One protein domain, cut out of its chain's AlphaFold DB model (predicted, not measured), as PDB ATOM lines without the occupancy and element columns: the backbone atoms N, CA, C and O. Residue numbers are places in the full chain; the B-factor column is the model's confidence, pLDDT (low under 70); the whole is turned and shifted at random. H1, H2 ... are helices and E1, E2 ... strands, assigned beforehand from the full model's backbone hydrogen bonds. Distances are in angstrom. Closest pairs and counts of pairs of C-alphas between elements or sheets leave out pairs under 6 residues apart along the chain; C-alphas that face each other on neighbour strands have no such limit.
ATOM      1  N   GLU A 119     158.619 190.549 217.994       92.88
ATOM      2  CA  GLU A 119     158.516 191.353 219.199       92.88
ATOM      3  C   GLU A 119     159.913 191.746 219.681       92.88
ATOM      4  O   GLU A 119     160.809 190.909 219.825       92.88
ATOM      5  N   VAL A 120     160.088 193.037 219.918       88.88
ATOM      6  CA  VAL A 120     161.305 193.630 220.456       88.88
ATOM      7  C   VAL A 120     160.988 194.261 221.802       88.88
ATOM      8  O   VAL A 120     159.843 194.608 222.094       88.88
ATOM      9  N   SER A 121     162.004 194.410 222.650       83.00
ATOM     10  CA  SER A 121     161.829 195.094 223.927       83.00
ATOM     11  C   SER A 121     161.342 196.519 223.681       83.00
ATOM     12  O   SER A 121     162.089 197.361 223.179       83.00
ATOM     13  N   ALA A 122     160.091 196.782 224.043       70.81
ATOM     14  CA  ALA A 122     159.563 198.130 224.040       70.81
ATOM     15  C   ALA A 122     160.345 198.956 225.067       70.81
ATOM     16  O   ALA A 122     160.525 198.538 226.216       70.81
ATOM     17  N   ARG A 123     160.824 200.136 224.665       64.69
ATOM     18  CA  ARG A 123     161.178 201.146 225.662       64.69
ATOM     19  C   ARG A 123     159.874 201.552 226.339       64.69
ATOM     20  O   ARG A 123     158.870 201.722 225.651       64.69
ATOM     21  N   ALA A 124     159.883 201.632 227.668       57.03
ATOM     22  CA  ALA A 124     158.739 202.146 228.406       57.03
ATOM     23  C   ALA A 124     158.390 203.512 227.811       57.03
ATOM     24  O   ALA A 124     159.248 204.393 227.767       57.03
ATOM     25  N   ASP A 125     157.180 203.644 227.278       57.88
ATOM     26  CA  ASP A 125     156.717 204.931 226.793       57.88
ATOM     27  C   ASP A 125     156.467 205.779 228.043       57.88
ATOM     28  O   ASP A 125     155.599 205.466 228.863       57.88
ATOM     29  N   GLU A 126     157.329 206.767 228.269       55.19
ATOM     30  CA  GLU A 126     157.317 207.600 229.468       55.19
ATOM     31  C   GLU A 126     156.101 208.540 229.411       55.19
ATOM     32  O   GLU A 126     156.220 209.704 229.045       55.19
ATOM     33  N   GLY A 127     154.899 208.050 229.732       66.12
ATOM     34  CA  GLY A 127     153.747 208.943 229.879       66.12
ATOM     35  C   GLY A 127     152.356 208.322 229.884       66.12
ATOM     36  O   GLY A 127     151.448 208.939 230.439       66.12
ATOM     37  N   GLU A 128     152.157 207.128 229.321       76.56
ATOM     38  CA  GLU A 128     150.821 206.517 229.243       76.56
ATOM     39  C   GLU A 128     150.710 205.233 230.071       76.56
ATOM     40  O   GLU A 128     151.609 204.391 230.018       76.56
ATOM     41  N   PRO A 129     149.617 205.054 230.839       81.88
ATOM     42  CA  PRO A 129     149.399 203.837 231.604       81.88
ATOM     43  C   PRO A 129     149.162 202.646 230.668       81.88
ATOM     44  O   PRO A 129     148.357 202.712 229.740       81.88
ATOM     45  N   GLY A 130     149.875 201.550 230.924       88.38
ATOM     46  CA  GLY A 130     149.761 200.304 230.173       88.38
ATOM     47  C   GLY A 130     151.105 199.601 229.984       88.38
ATOM     48  O   GLY A 130     152.160 200.086 230.386       88.38
ATOM     49  N   THR A 131     151.051 198.424 229.369       92.19
ATOM     50  CA  THR A 131     152.203 197.618 228.968       92.19
ATOM     51  C   THR A 131     152.431 197.819 227.472       92.19
ATOM     52  O   THR A 131     151.577 197.414 226.675       92.19
ATOM     53  N   PRO A 132     153.533 198.468 227.062       92.81
ATOM     54  CA  PRO A 132     153.821 198.671 225.653       92.81
ATOM     55  C   PRO A 132     154.303 197.365 225.022       92.81
ATOM     56  O   PRO A 132     155.133 196.651 225.588       92.81
ATOM     57  N   ARG A 133     153.812 197.074 223.820       93.06
ATOM     58  CA  ARG A 133     154.276 195.967 222.985       93.06
ATOM     59  C   ARG A 133     154.704 196.505 221.638       93.06
ATOM     60  O   ARG A 133     153.998 197.312 221.034       93.06
ATOM     61  N   TRP A 134     155.870 196.067 221.178       92.75
ATOM     62  CA  TRP A 134     156.469 196.575 219.955       92.75
ATOM     63  C   TRP A 134     156.979 195.433 219.091       92.75
ATOM     64  O   TRP A 134     157.724 194.574 219.551       92.75
ATOM     65  N   PHE A 135     156.568 195.437 217.832       93.31
ATOM     66  CA  PHE A 135     156.974 194.492 216.812       93.31
ATOM     67  C   PHE A 135     157.685 195.255 215.702       93.31
ATOM     68  O   PHE A 135     157.204 196.301 215.263       93.31
ATOM     69  N   TYR A 136     158.813 194.721 215.246       90.44
ATOM     70  CA  TYR A 136     159.663 195.370 214.254       90.44
ATOM     71  C   TYR A 136     160.120 194.384 213.176       90.44
ATOM     72  O   TYR A 136     160.487 193.244 213.483       90.44
ATOM     73  N   ALA A 137     160.161 194.852 211.928       87.75
ATOM     74  CA  ALA A 137     160.912 194.256 210.827       87.75
ATOM     75  C   ALA A 137     161.647 195.329 210.006       87.75
ATOM     76  O   ALA A 137     161.308 196.515 210.013       87.75
ATOM     77  N   ALA A 138     162.674 194.893 209.271       83.44
ATOM     78  CA  ALA A 138     163.454 195.760 208.394       83.44
ATOM     79  C   ALA A 138     162.578 196.419 207.312       83.44
ATOM     80  O   ALA A 138     161.634 195.810 206.812       83.44
ATOM     81  N   GLY A 139     162.940 197.639 206.902       80.50
ATOM     82  CA  GLY A 139     162.141 198.435 205.957       80.50
ATOM     83  C   GLY A 139     161.072 199.300 206.629       80.50
ATOM     84  O   GLY A 139     160.105 199.670 205.975       80.50
ATOM     85  N   ASN A 140     161.263 199.615 207.914       82.50
ATOM     86  CA  ASN A 140     160.359 200.422 208.735       82.50
ATOM     87  C   ASN A 140     158.948 199.826 208.844       82.50
ATOM     88  O   ASN A 140     157.947 200.526 208.731       82.50
ATOM     89  N   TYR A 141     158.885 198.511 209.061       88.88
ATOM     90  CA  TYR A 141     157.647 197.852 209.454       88.88
ATOM     91  C   TYR A 141     157.601 197.811 210.963       88.88
ATOM     92  O   TYR A 141     158.392 197.111 211.601       88.88
ATOM     93  N   GLU A 142     156.681 198.573 211.528       92.19
ATOM     94  CA  GLU A 142     156.561 198.731 212.967       92.19
ATOM     95  C   GLU A 142     155.108 198.580 213.373       92.19
ATOM     96  O   GLU A 142     154.214 199.118 212.730       92.19
ATOM     97  N   LEU A 143     154.872 197.840 214.447       94.56
ATOM     98  CA  LEU A 143     153.586 197.779 215.119       94.56
ATOM     99  C   LEU A 143     153.846 198.014 216.595       94.56
ATOM    100  O   LEU A 143     154.451 197.184 217.270       94.56
ATOM    101  N   PHE A 144     153.364 199.139 217.088       94.00
ATOM    102  CA  PHE A 144     153.330 199.467 218.495       94.00
ATOM    103  C   PHE A 144     151.886 199.424 218.981       94.00
ATOM    104  O   PHE A 144     150.973 199.901 218.306       94.00
ATOM    105  N   PHE A 145     151.658 198.876 220.167       94.81
ATOM    106  CA  PHE A 145     150.379 199.023 220.844       94.81
ATOM    107  C   PHE A 145     150.553 199.032 222.356       94.81
ATOM    108  O   PHE A 145     151.520 198.499 222.898       94.81
ATOM    109  N   LEU A 146     149.589 199.651 223.031       94.19
ATOM    110  CA  LEU A 146     149.555 199.761 224.483       94.19
ATOM    111  C   LEU A 146     148.403 198.919 225.024       94.19
ATOM    112  O   LEU A 146     147.255 199.097 224.606       94.19
ATOM    113  N   GLU A 147     148.712 198.011 225.945       93.81
ATOM    114  CA  GLU A 147     147.730 197.133 226.575       93.81
ATOM    115  C   GLU A 147     147.555 197.469 228.057       93.81
ATOM    116  O   GLU A 147     148.526 197.590 228.796       93.81
ATOM    117  N   GLU A 148     146.318 197.575 228.526       94.38
ATOM    118  CA  GLU A 148     146.012 197.747 229.943       94.38
ATOM    119  C   GLU A 148     144.865 196.817 230.336       94.38
ATOM    120  O   GLU A 148     143.814 196.804 229.694       94.38
ATOM    121  N   ASN A 149     145.058 196.018 231.390       93.69
ATOM    122  CA  ASN A 149     144.048 195.080 231.896       93.69
ATOM    123  C   ASN A 149     143.471 194.149 230.804       93.69
ATOM    124  O   ASN A 149     142.264 193.906 230.757       93.69
ATOM    125  N   GLY A 150     144.322 193.656 229.895       93.00
ATOM    126  CA  GLY A 150     143.913 192.793 228.780       93.00
ATOM    127  C   GLY A 150     143.206 193.520 227.629       93.00
ATOM    128  O   GLY A 150     142.672 192.864 226.728       93.00
ATOM    129  N   GLN A 151     143.153 194.858 227.655       95.44
ATOM    130  CA  GLN A 151     142.548 195.678 226.607       95.44
ATOM    131  C   GLN A 151     143.586 196.490 225.841       95.44
ATOM    132  O   GLN A 151     144.405 197.186 226.435       95.44
ATOM    133  N   VAL A 152     143.485 196.486 224.513       95.56
ATOM    134  CA  VAL A 152     144.278 197.374 223.663       95.56
ATOM    135  C   VAL A 152     143.692 198.786 223.718       95.56
ATOM    136  O   VAL A 152     142.533 199.014 223.358       95.56
ATOM    137  N   LEU A 153     144.504 199.743 224.165       94.62
ATOM    138  CA  LEU A 153     144.121 201.148 224.311       94.62
ATOM    139  C   LEU A 153     144.408 201.962 223.049       94.62
ATOM    140  O   LEU A 153     143.578 202.772 222.625       94.62
ATOM    141  N   ARG A 154     145.575 201.738 222.444       93.75
ATOM    142  CA  ARG A 154     145.980 202.343 221.175       93.75
ATOM    143  C   ARG A 154     146.875 201.414 220.378       93.75
ATOM    144  O   ARG A 154     147.526 200.543 220.951       93.75
ATOM    145  N   LEU A 155     146.925 201.661 219.079       95.19
ATOM    146  CA  LEU A 155     147.882 201.075 218.158       95.19
ATOM    147  C   LEU A 155     148.443 202.157 217.240       95.19
ATOM    148  O   LEU A 155     147.723 203.066 216.822       95.19
ATOM    149  N   GLU A 156     149.710 202.003 216.901       94.81
ATOM    150  CA  GLU A 156     150.411 202.759 215.877       94.81
ATOM    151  C   GLU A 156     151.137 201.755 214.991       94.81
ATOM    152  O   GLU A 156     151.808 200.845 215.482       94.81
ATOM    153  N   MET A 157     150.959 201.874 213.683       95.06
ATOM    154  CA  MET A 157     151.551 200.955 212.725       95.06
ATOM    155  C   MET A 157     152.162 201.725 211.568       95.06
ATOM    156  O   MET A 157     151.517 202.614 211.016       95.06
ATOM    157  N   GLU A 158     153.381 201.354 211.197       92.44
ATOM    158  CA  GLU A 158     154.093 201.879 210.042       92.44
ATOM    159  C   GLU A 158     154.359 200.762 209.034       92.44
ATOM    160  O   GLU A 158     154.757 199.655 209.406       92.44
ATOM    161  N   TRP A 159     154.158 201.065 207.755       91.69
ATOM    162  CA  TRP A 159     154.666 200.266 206.648       91.69
ATOM    163  C   TRP A 159     155.000 201.178 205.471       91.69
ATOM    164  O   TRP A 159     154.191 202.012 205.064       91.69
ATOM    165  N   SER A 160     156.203 201.036 204.913       86.44
ATOM    166  CA  SER A 160     156.637 201.799 203.732       86.44
ATOM    167  C   SER A 160     156.432 203.323 203.861       86.44
ATOM    168  O   SER A 160     156.063 203.997 202.899       86.44
ATOM    169  N   GLY A 161     156.654 203.871 205.063       87.69
ATOM    170  CA  GLY A 161     156.477 205.294 205.378       87.69
ATOM    171  C   GLY A 161     155.025 205.742 205.566       87.69
ATOM    172  O   GLY A 161     154.794 206.892 205.933       87.69
ATOM    173  N   ARG A 162     154.035 204.866 205.357       93.12
ATOM    174  CA  ARG A 162     152.642 205.122 205.736       93.12
ATOM    175  C   ARG A 162     152.465 204.804 207.213       93.12
ATOM    176  O   ARG A 162     152.923 203.760 207.666       93.12
ATOM    177  N   VAL A 163     151.783 205.682 207.944       94.62
ATOM    178  CA  VAL A 163     151.492 205.497 209.368       94.62
ATOM    179  C   VAL A 163     149.989 205.498 209.591       94.62
ATOM    180  O   VAL A 163     149.274 206.365 209.092       94.62
ATOM    181  N   VAL A 164     149.512 204.543 210.381       96.06
ATOM    182  CA  VAL A 164     148.143 204.510 210.893       96.06
ATOM    183  C   VAL A 164     148.162 204.513 212.408       96.06
ATOM    184  O   VAL A 164     148.939 203.799 213.035       96.06
ATOM    185  N   SER A 165     147.259 205.298 212.989       95.69
ATOM    186  CA  SER A 165     147.033 205.367 214.428       95.69
ATOM    187  C   SER A 165     145.558 205.153 214.722       95.69
ATOM    188  O   SER A 165     144.697 205.797 214.119       95.69
ATOM    189  N   ALA A 166     145.265 204.295 215.693       96.38
ATOM    190  CA  ALA A 166     143.921 204.135 216.227       96.38
ATOM    191  C   ALA A 166     143.966 204.075 217.751       96.38
ATOM    192  O   ALA A 166     144.752 203.331 218.339       96.38
ATOM    193  N   ARG A 167     143.093 204.847 218.396       95.00
ATOM    194  CA  ARG A 167     142.960 204.917 219.851       95.00
ATOM    195  C   ARG A 167     141.515 204.663 220.249       95.00
ATOM    196  O   ARG A 167     140.575 205.040 219.552       95.00
ATOM    197  N   LYS A 168     141.316 204.006 221.389       93.00
ATOM    198  CA  LYS A 168     139.985 203.753 221.936       93.00
ATOM    199  C   LYS A 168     139.254 205.080 222.178       93.00
ATOM    200  O   LYS A 168     139.645 205.860 223.033       93.00
ATOM    201  N   GLY A 169     138.155 205.277 221.452       92.50
ATOM    202  CA  GLY A 169     137.308 206.472 221.560       92.50
ATOM    203  C   GLY A 169     137.571 207.525 220.483       92.50
ATOM    204  O   GLY A 169     136.821 208.489 220.400       92.50
ATOM    205  N   GLU A 170     138.572 207.314 219.630       94.38
ATOM    206  CA  GLU A 170     138.914 208.200 218.518       94.38
ATOM    207  C   GLU A 170     138.734 207.468 217.182       94.38
ATOM    208  O   GLU A 170     138.825 206.238 217.114       94.38
ATOM    209  N   ALA A 171     138.463 208.222 216.115       94.62
ATOM    210  CA  ALA A 171     138.431 207.669 214.766       94.62
ATOM    211  C   ALA A 171     139.860 207.313 214.314       94.62
ATOM    212  O   ALA A 171     140.775 208.117 214.526       94.62
ATOM    213  N   PRO A 172     140.080 206.146 213.680       96.88
ATOM    214  CA  PRO A 172     141.373 205.816 213.099       96.88
ATOM    215  C   PRO A 172     141.787 206.842 212.046       96.88
ATOM    216  O   PRO A 172     140.981 207.278 211.219       96.88
ATOM    217  N   ARG A 173     143.067 207.202 212.056       96.62
ATOM    218  CA  ARG A 173     143.644 208.185 211.137       96.62
ATOM    219  C   ARG A 173     144.887 207.644 210.457       96.62
ATOM    220  O   ARG A 173     145.589 206.802 211.025       96.62
ATOM    221  N   SER A 174     145.162 208.159 209.268       97.00
ATOM    222  CA  SER A 174     146.371 207.872 208.509       97.00
ATOM    223  C   SER A 174     147.178 209.141 208.247       97.00
ATOM    224  O   SER A 174     146.684 210.273 208.283       97.00
ATOM    225  N   GLY A 175     148.468 208.938 208.049       95.12
ATOM    226  CA  GLY A 175     149.423 209.958 207.663       95.12
ATOM    227  C   GLY A 175     150.636 209.308 207.026       95.12
ATOM    228  O   GLY A 175     150.660 208.096 206.785       95.12
ATOM    229  N   HIS A 176     151.661 210.096 206.762       92.88
ATOM    230  CA  HIS A 176     152.921 209.581 206.255       92.88
ATOM    231  C   HIS A 176     154.095 210.187 207.010       92.88
ATOM    232  O   HIS A 176     154.024 211.299 207.532       92.88
ATOM    233  N   LEU A 177     155.187 209.437 207.073       86.12
ATOM    234  CA  LEU A 177     156.470 209.994 207.449       86.12
ATOM    235  C   LEU A 177     157.077 210.637 206.202       86.12
ATOM    236  O   LEU A 177     157.179 209.974 205.160       86.12
ATOM    237  N   PRO A 178     157.492 211.910 206.270       80.50
ATOM    238  CA  PRO A 178     158.272 212.495 205.197       80.50
ATOM    239  C   PRO A 178     159.528 211.643 205.003       80.50
ATOM    240  O   PRO A 178     160.089 211.125 205.970       80.50
ATOM    241  N   LYS A 179     159.970 211.468 203.750       71.00
ATOM    242  CA  LYS A 179     161.192 210.707 203.442       71.00
ATOM    243  C   LYS A 179     162.345 211.253 204.285       71.00
ATOM    244  O   LYS A 179     162.847 212.345 204.013       71.00
ATOM    245  N   GLU A 180     162.743 210.506 205.314       61.69
ATOM    246  CA  GLU A 180     163.775 210.949 206.241       61.69
ATOM    247  C   GLU A 180     165.093 211.154 205.490       61.69
ATOM    248  O   GLU A 180     165.681 210.233 204.928       61.69
ATOM    249  N   THR A 181     165.592 212.386 205.519       47.59
ATOM    250  CA  THR A 181     166.984 212.742 205.214       47.59
ATOM    251  C   THR A 181     167.820 212.594 206.490       47.59
ATOM    252  O   THR A 181     168.464 213.544 206.934       47.59
ATOM    253  N   ARG A 182     167.753 211.440 207.174       48.44
ATOM    254  CA  ARG A 182     168.485 211.229 208.437       48.44
ATOM    255  C   ARG A 182     169.101 209.840 208.571       48.44
ATOM    256  O   ARG A 182     168.508 208.833 208.220       48.44
ATOM    257  N   ASP A 183     170.296 209.837 209.163       44.81
ATOM    258  CA  ASP A 183     171.181 208.679 209.335       44.81
ATOM    259  C   ASP A 183     170.819 207.746 210.513       44.81
ATOM    260  O   ASP A 183     171.506 206.742 210.710       44.81
ATOM    261  N   LYS A 184     169.804 208.046 211.349       42.09
ATOM    262  CA  LYS A 184     169.470 207.216 212.533       42.09
ATOM    263  C   LYS A 184     167.971 207.193 212.886       42.09
ATOM    264  O   LYS A 184     167.376 208.266 212.960       42.09
ATOM    265  N   PRO A 185     167.403 206.016 213.225       42.75
ATOM    266  CA  PRO A 185     166.008 205.881 213.644       42.75
ATOM    267  C   PRO A 185     165.779 206.435 215.060       42.75
ATOM    268  O   PRO A 185     166.548 206.155 215.985       42.75
ATOM    269  N   GLY A 186     164.709 207.213 215.236       52.94
ATOM    270  CA  GLY A 186     164.261 207.756 216.519       52.94
ATOM    271  C   GLY A 186     162.796 207.414 216.793       52.94
ATOM    272  O   GLY A 186     161.969 207.442 215.893       52.94
ATOM    273  N   HIS A 187     162.473 207.107 218.050       46.69
ATOM    274  CA  HIS A 187     161.160 206.609 218.488       46.69
ATOM    275  C   HIS A 187     160.043 207.668 218.555       46.69
ATOM    276  O   HIS A 187     158.899 207.331 218.834       46.69
ATOM    277  N   ALA A 188     160.345 208.941 218.286       54.19
ATOM    278  CA  ALA A 188     159.378 210.043 218.301       54.19
ATOM    279  C   ALA A 188     158.747 210.269 216.915       54.19
ATOM    280  O   ALA A 188     158.640 211.400 216.440       54.19
ATOM    281  N   LYS A 189     158.359 209.183 216.236       57.44
ATOM    282  CA  LYS A 189     157.779 209.250 214.887       57.44
ATOM    283  C   LYS A 189     156.441 209.981 214.874       57.44
ATOM    284  O   LYS A 189     156.190 210.714 213.932       57.44
ATOM    285  N   ALA A 190     155.640 209.890 215.942       56.59
ATOM    286  CA  ALA A 190     154.326 210.533 216.035       56.59
ATOM    287  C   ALA A 190     154.353 212.062 215.821       56.59
ATOM    288  O   ALA A 190     153.407 212.617 215.265       56.59
ATOM    289  N   THR A 191     155.431 212.746 216.226       62.28
ATOM    290  CA  THR A 191     155.607 214.195 216.000       62.28
ATOM    291  C   THR A 191     156.039 214.518 214.567       62.28
ATOM    292  O   THR A 191     155.892 215.652 214.122       62.28
ATOM    293  N   LEU A 192     156.591 213.531 213.859       76.88
ATOM    294  CA  LEU A 192     157.080 213.642 212.486       76.88
ATOM    295  C   LEU A 192     156.040 213.190 211.453       76.88
ATOM    296  O   LEU A 192     156.249 213.422 210.267       76.88
ATOM    297  N   VAL A 193     154.949 212.541 211.878       86.44
ATOM    298  CA  VAL A 193     153.881 212.123 210.963       86.44
ATOM    299  C   VAL A 193     153.125 213.345 210.458       86.44
ATOM    300  O   VAL A 193     152.525 214.096 211.232       86.44
ATOM    301  N   GLU A 194     153.080 213.485 209.142       91.50
ATOM    302  CA  GLU A 194     152.171 214.390 208.456       91.50
ATOM    303  C   GLU A 194     150.802 213.701 208.347       91.50
ATOM    304  O   GLU A 194     150.590 212.815 207.518       91.50
ATOM    305  N   TRP A 195     149.884 214.047 209.256       94.19
ATOM    306  CA  TRP A 195     148.542 213.457 209.308       94.19
ATOM    307  C   TRP A 195     147.666 213.969 208.161       94.19
ATOM    308  O   TRP A 195     147.463 215.174 208.018       94.19
ATOM    309  N   GLU A 196     147.104 213.046 207.383       94.38
ATOM    310  CA  GLU A 196     146.275 213.350 206.210       94.38
ATOM    311  C   GLU A 196     144.783 213.406 206.559       94.38
ATOM    312  O   GLU A 196     144.027 214.159 205.945       94.38
ATOM    313  N   GLY A 197     144.349 212.644 207.570       94.00
ATOM    314  CA  GLY A 197     142.957 212.619 208.015       94.00
ATOM    315  C   GLY A 197     142.487 211.222 208.427       94.00
ATOM    316  O   GLY A 197     143.298 210.413 208.886       94.00
ATOM    317  N   PRO A 198     141.176 210.935 208.318       96.25
ATOM    318  CA  PRO A 198     140.632 209.602 208.560       96.25
ATOM    319  C   PRO A 198     141.274 208.555 207.648       96.25
ATOM    320  O   PRO A 198     141.553 208.834 206.484       96.25
ATOM    321  N   ILE A 199     141.456 207.341 208.167       96.38
ATOM    322  CA  ILE A 199     141.973 206.226 207.368       96.38
ATOM    323  C   ILE A 199     141.033 205.915 206.190       96.38
ATOM    324  O   ILE A 199     139.814 205.821 206.362       96.38
ATOM    325  N   SER A 200     141.592 205.722 204.997       95.12
ATOM    326  CA  SER A 200     140.818 205.248 203.843       95.12
ATOM    327  C   SER A 200     140.478 203.755 203.960       95.12
ATOM    328  O   SER A 200     141.150 203.001 204.665       95.12
ATOM    329  N   GLU A 201     139.451 203.285 203.244       92.44
ATOM    330  CA  GLU A 201     139.080 201.859 203.248       92.44
ATOM    331  C   GLU A 201     140.201 200.948 202.725       92.44
ATOM    332  O   GLU A 201     140.419 199.859 203.259       92.44
ATOM    333  N   GLU A 202     140.956 201.403 201.724       89.88
ATOM    334  CA  GLU A 202     142.092 200.658 201.174       89.88
ATOM    335  C   GLU A 202     143.211 200.490 202.214       89.88
ATOM    336  O   GLU A 202     143.698 199.379 202.446       89.88
ATOM    337  N   GLU A 203     143.576 201.576 202.898       93.12
ATOM    338  CA  GLU A 203     144.581 201.555 203.963       93.12
ATOM    339  C   GLU A 203     144.127 200.720 205.151       93.12
ATOM    340  O   GLU A 203     144.922 199.971 205.716       93.12
ATOM    341  N   ARG A 204     142.845 200.810 205.512       94.69
ATOM    342  CA  ARG A 204     142.238 200.007 206.572       94.69
ATOM    343  C   ARG A 204     142.330 198.521 206.242       94.69
ATOM    344  O   ARG A 204     142.783 197.736 207.076       94.69
ATOM    345  N   ALA A 205     141.955 198.129 205.025       90.56
ATOM    346  CA  ALA A 205     142.059 196.748 204.566       90.56
ATOM    347  C   ALA A 205     143.517 196.259 204.574       90.56
ATOM    348  O   ALA A 205     143.799 195.164 205.070       90.56
ATOM    349  N   LYS A 206     144.456 197.088 204.101       90.19
ATOM    350  CA  LYS A 206     145.895 196.793 204.124       90.19
ATOM    351  C   LYS A 206     146.422 196.613 205.548       90.19
ATOM    352  O   LYS A 206     147.089 195.620 205.833       90.19
ATOM    353  N   ALA A 207     146.070 197.527 206.446       93.81
ATOM    354  CA  ALA A 207     146.466 197.493 207.843       93.81
ATOM    355  C   ALA A 207     145.975 196.216 208.541       93.81
ATOM    356  O   ALA A 207     146.738 195.528 209.217       93.81
ATOM    357  N   ILE A 208     144.712 195.844 208.316       94.06
ATOM    358  CA  ILE A 208     144.142 194.602 208.848       94.06
ATOM    359  C   ILE A 208     144.893 193.377 208.306       94.06
ATOM    360  O   ILE A 208     145.224 192.484 209.086       94.06
ATOM    361  N   ARG A 209     145.220 193.332 207.005       89.06
ATOM    362  CA  ARG A 209     146.015 192.231 206.433       89.06
ATOM    363  C   ARG A 209     147.399 192.124 207.062       89.06
ATOM    364  O   ARG A 209     147.837 191.012 207.347       89.06
ATOM    365  N   ILE A 210     148.076 193.242 207.315       92.06
ATOM    366  CA  ILE A 210     149.373 193.249 208.005       92.06
ATOM    367  C   ILE A 210     149.224 192.623 209.401       92.06
ATOM    368  O   ILE A 210     149.915 191.654 209.704       92.06
ATOM    369  N   LEU A 211     148.254 193.077 210.206       94.25
ATOM    370  CA  LEU A 211     148.000 192.554 211.560       94.25
ATOM    371  C   LEU A 211     147.660 191.053 211.600       94.25
ATOM    372  O   LEU A 211     148.046 190.342 212.532       94.25
ATOM    373  N   GLU A 212     146.945 190.546 210.594       90.69
ATOM    374  CA  GLU A 212     146.658 189.111 210.454       90.69
ATOM    375  C   GLU A 212     147.916 188.267 210.227       90.69
ATOM    376  O   GLU A 212     147.926 187.075 210.550       90.69
ATOM    377  N   ASN A 213     148.984 188.883 209.725       89.81
ATOM    378  CA  ASN A 213     150.218 188.215 209.335       89.81
ATOM    379  C   ASN A 213     151.392 188.427 210.305       89.81
ATOM    380  O   ASN A 213     152.380 187.706 210.184       89.81
ATOM    381  N   VAL A 214     151.284 189.324 211.296       92.31
ATOM    382  CA  VAL A 214     152.327 189.506 212.324       92.31
ATOM    383  C   VAL A 214     152.449 188.246 213.209       92.31
ATOM    384  O   VAL A 214     151.475 187.860 213.879       92.31
ATOM    385  N   PRO A 215     153.627 187.590 213.249       89.38
ATOM    386  CA  PRO A 215     153.885 186.440 214.109       89.38
ATOM    387  C   PRO A 215     153.844 186.811 215.593       89.38
ATOM    388  O   PRO A 215     154.152 187.929 215.984       89.38
ATOM    389  N   GLY A 216     153.477 185.857 216.451       90.94
ATOM    390  CA  GLY A 216     153.484 186.060 217.906       90.94
ATOM    391  C   GLY A 216     152.341 186.927 218.454       90.94
ATOM    392  O   GLY A 216     152.129 186.929 219.664       90.94
ATOM    393  N   LEU A 217     151.547 187.589 217.602       93.19
ATOM    394  CA  LEU A 217     150.305 188.229 218.038       93.19
ATOM    395  C   LEU A 217     149.265 187.183 218.444       93.19
ATOM    396  O   LEU A 217     148.805 186.366 217.631       93.19
ATOM    397  N   GLU A 218     148.844 187.261 219.702       94.75
ATOM    398  CA  GLU A 218     147.767 186.440 220.233       94.75
ATOM    399  C   GLU A 218     146.443 186.728 219.506       94.75
ATOM    400  O   GLU A 218     146.147 187.887 219.198       94.75
ATOM    401  N   PRO A 219     145.598 185.711 219.241       93.62
ATOM    402  CA  PRO A 219     144.338 185.911 218.523       93.62
ATOM    403  C   PRO A 219     143.403 186.941 219.168       93.62
ATOM    404  O   PRO A 219     142.772 187.715 218.451       93.62
ATOM    405  N   ALA A 220     143.335 186.976 220.502       95.62
ATOM    406  CA  ALA A 220     142.504 187.933 221.230       95.62
ATOM    407  C   ALA A 220     142.996 189.375 221.029       95.62
ATOM    408  O   ALA A 220     142.205 190.246 220.674       95.62
ATOM    409  N   VAL A 221     144.304 189.612 221.180       96.56
ATOM    410  CA  VAL A 221     144.936 190.923 220.954       96.56
ATOM    411  C   VAL A 221     144.760 191.366 219.503       96.56
ATOM    412  O   VAL A 221     144.328 192.490 219.250       96.56
ATOM    413  N   ARG A 222     144.989 190.466 218.536       96.19
ATOM    414  CA  ARG A 222     144.756 190.742 217.111       96.19
ATOM    415  C   ARG A 222     143.317 191.188 216.849       96.19
ATOM    416  O   ARG A 222     143.105 192.188 216.168       96.19
ATOM    417  N   GLY A 223     142.335 190.487 217.418       96.12
ATOM    418  CA  GLY A 223     140.924 190.853 217.294       96.12
ATOM    419  C   GLY A 223     140.631 192.263 217.812       96.12
ATOM    420  O   GLY A 223     139.885 193.007 217.176       96.12
ATOM    421  N   GLN A 224     141.262 192.664 218.917       97.38
ATOM    422  CA  GLN A 224     141.124 194.015 219.466       97.38
ATOM    423  C   GLN A 224     141.782 195.085 218.584       97.38
ATOM    424  O   GLN A 224     141.173 196.127 218.345       97.38
ATOM    425  N   LEU A 225     142.977 194.819 218.048       97.50
ATOM    426  CA  LEU A 225     143.668 195.717 217.114       97.50
ATOM    427  C   LEU A 225     142.843 195.942 215.837       97.50
ATOM    428  O   LEU A 225     142.610 197.078 215.426       97.50
ATOM    429  N   VAL A 226     142.319 194.864 215.247       96.50
ATOM    430  CA  VAL A 226     141.429 194.936 214.077       96.50
ATOM    431  C   VAL A 226     140.139 195.690 214.411       96.50
ATOM    432  O   VAL A 226     139.664 196.482 213.600       96.50
ATOM    433  N   ALA A 227     139.570 195.487 215.603       96.19
ATOM    434  CA  ALA A 227     138.375 196.205 216.035       96.19
ATOM    435  C   ALA A 227     138.621 197.711 216.218       96.19
ATOM    436  O   ALA A 227     137.730 198.499 215.912       96.19
ATOM    437  N   LEU A 228     139.807 198.124 216.681       96.56
ATOM    438  CA  LEU A 228     140.184 199.540 216.739       96.56
ATOM    439  C   LEU A 228     140.236 200.156 215.340       96.56
ATOM    440  O   LEU A 228     139.687 201.234 215.143       96.56
ATOM    441  N   LEU A 229     140.808 199.447 214.365       96.38
ATOM    442  CA  LEU A 229     140.883 199.904 212.977       96.38
ATOM    443  C   LEU A 229     139.542 199.935 212.244       96.38
ATOM    444  O   LEU A 229     139.488 200.530 211.181       96.38
ATOM    445  N   ARG A 230     138.481 199.281 212.730       93.62
ATOM    446  CA  ARG A 230     137.167 199.204 212.052       93.62
ATOM    447  C   ARG A 230     136.148 200.250 212.508       93.62
ATOM    448  O   ARG A 230     135.051 200.275 211.962       93.62
ATOM    449  N   ARG A 231     136.484 201.047 213.518       85.38
ATOM    450  CA  ARG A 231     135.633 202.151 213.985       85.38
ATOM    451  C   ARG A 231     135.592 203.281 212.965       85.38
ATOM    452  O   ARG A 231     134.558 203.972 212.958       85.38
TER     453      ARG A 231
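Overview. This is residues 119 to 231 of the 231 residues of an uncharacterized protein of Proteobacteria bacterium (UniProt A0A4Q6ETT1). A twisted six-stranded antiparallel sheet forms a wall, with two antiparallel helices, H1 and H2, side by side across one face and the other face free of named helices. A wide loop, residues 177 to 193, joins the last two strands. The printed part has 113 residues, with six named strands and then two named helices along the chain, E1 E2 E3 E4 E5 E6 H1 H2; the sheet's order is the same as the order of the strands, and the class is mixed, helices and strands. The whole is compact, with a radius of gyration of the C-alphas of 13.3 A and spans of 38 by 31 by 26 A.

Along the chain. E1 is residues 131 to 137, 20.4 A long, from C-alpha 131 at (152.203, 197.618, 228.968). E2 is residues 141 to 148, 23.6 A, and E3 is residues 151 to 159, 23.8 A, which bends by 56 degrees at residue 154. E4 is residues 162 to 167, 17.1 A; E5 is residues 173 to 176; E6 is residues 194 to 198. H1, residues 201 to 213, is 18.6 A long and begins at C-alpha 201 (139.080, 201.859, 203.248). H2, residues 219 to 229, is 15.4 A long and ends at C-alpha 229 (140.883, 199.904, 212.977).

Arrangement. The six strands form a meander, each the antiparallel neighbour of the one before, with E1 and E6 as edge strands. Across E1 and E2, N 133 and O 145 are 2.9 A apart; across E2 and E3, N 144 and O 156 are 2.8 A apart. Across E3 and E4, N 157 and O 164 are 2.9 A apart; across E4 and E5, N 163 and O 175 are 2.9 A apart; and across E5 and E6, N 176 and O 194 are 3.0 A apart, each pair within hydrogen-bond range. Residues 119 to 120 pair antiparallel with residues 134 to 135 of E1. H1 and H2 are on the same face of the sheet, making two layers, helices on one face of a sheet. H2 has a height over the sheet of 8.9 A and runs across the strands, at 71 degrees to E2 on the local plane; the closest C-alphas of H2 and E3 are those of Gln 224 and Val 152, 6.2 A apart. H1 has a height of 9.9 A and also runs across the strands, at 76 degrees to E3 on the local plane. H1 and H2 touch, a helical hairpin at a shallow tilt of 13 degrees, opposite ways; their closest C-alphas are those of Ile 208 and Val 226, 5.9 A apart. In both helices every O i to N i+4 pair is within hydrogen-bond range.

Size, cuts and confidence. The C-alphas farthest apart in the domain are those of Asn 149 and Thr 181, 39.4 A. The printed part has no cut. The link from E5 to E6 is long, with 17 residues; the other links are tight. The mean pLDDT of the printed part is 86.1, and it is under 70 at residues 123 to 127 and 180 to 191.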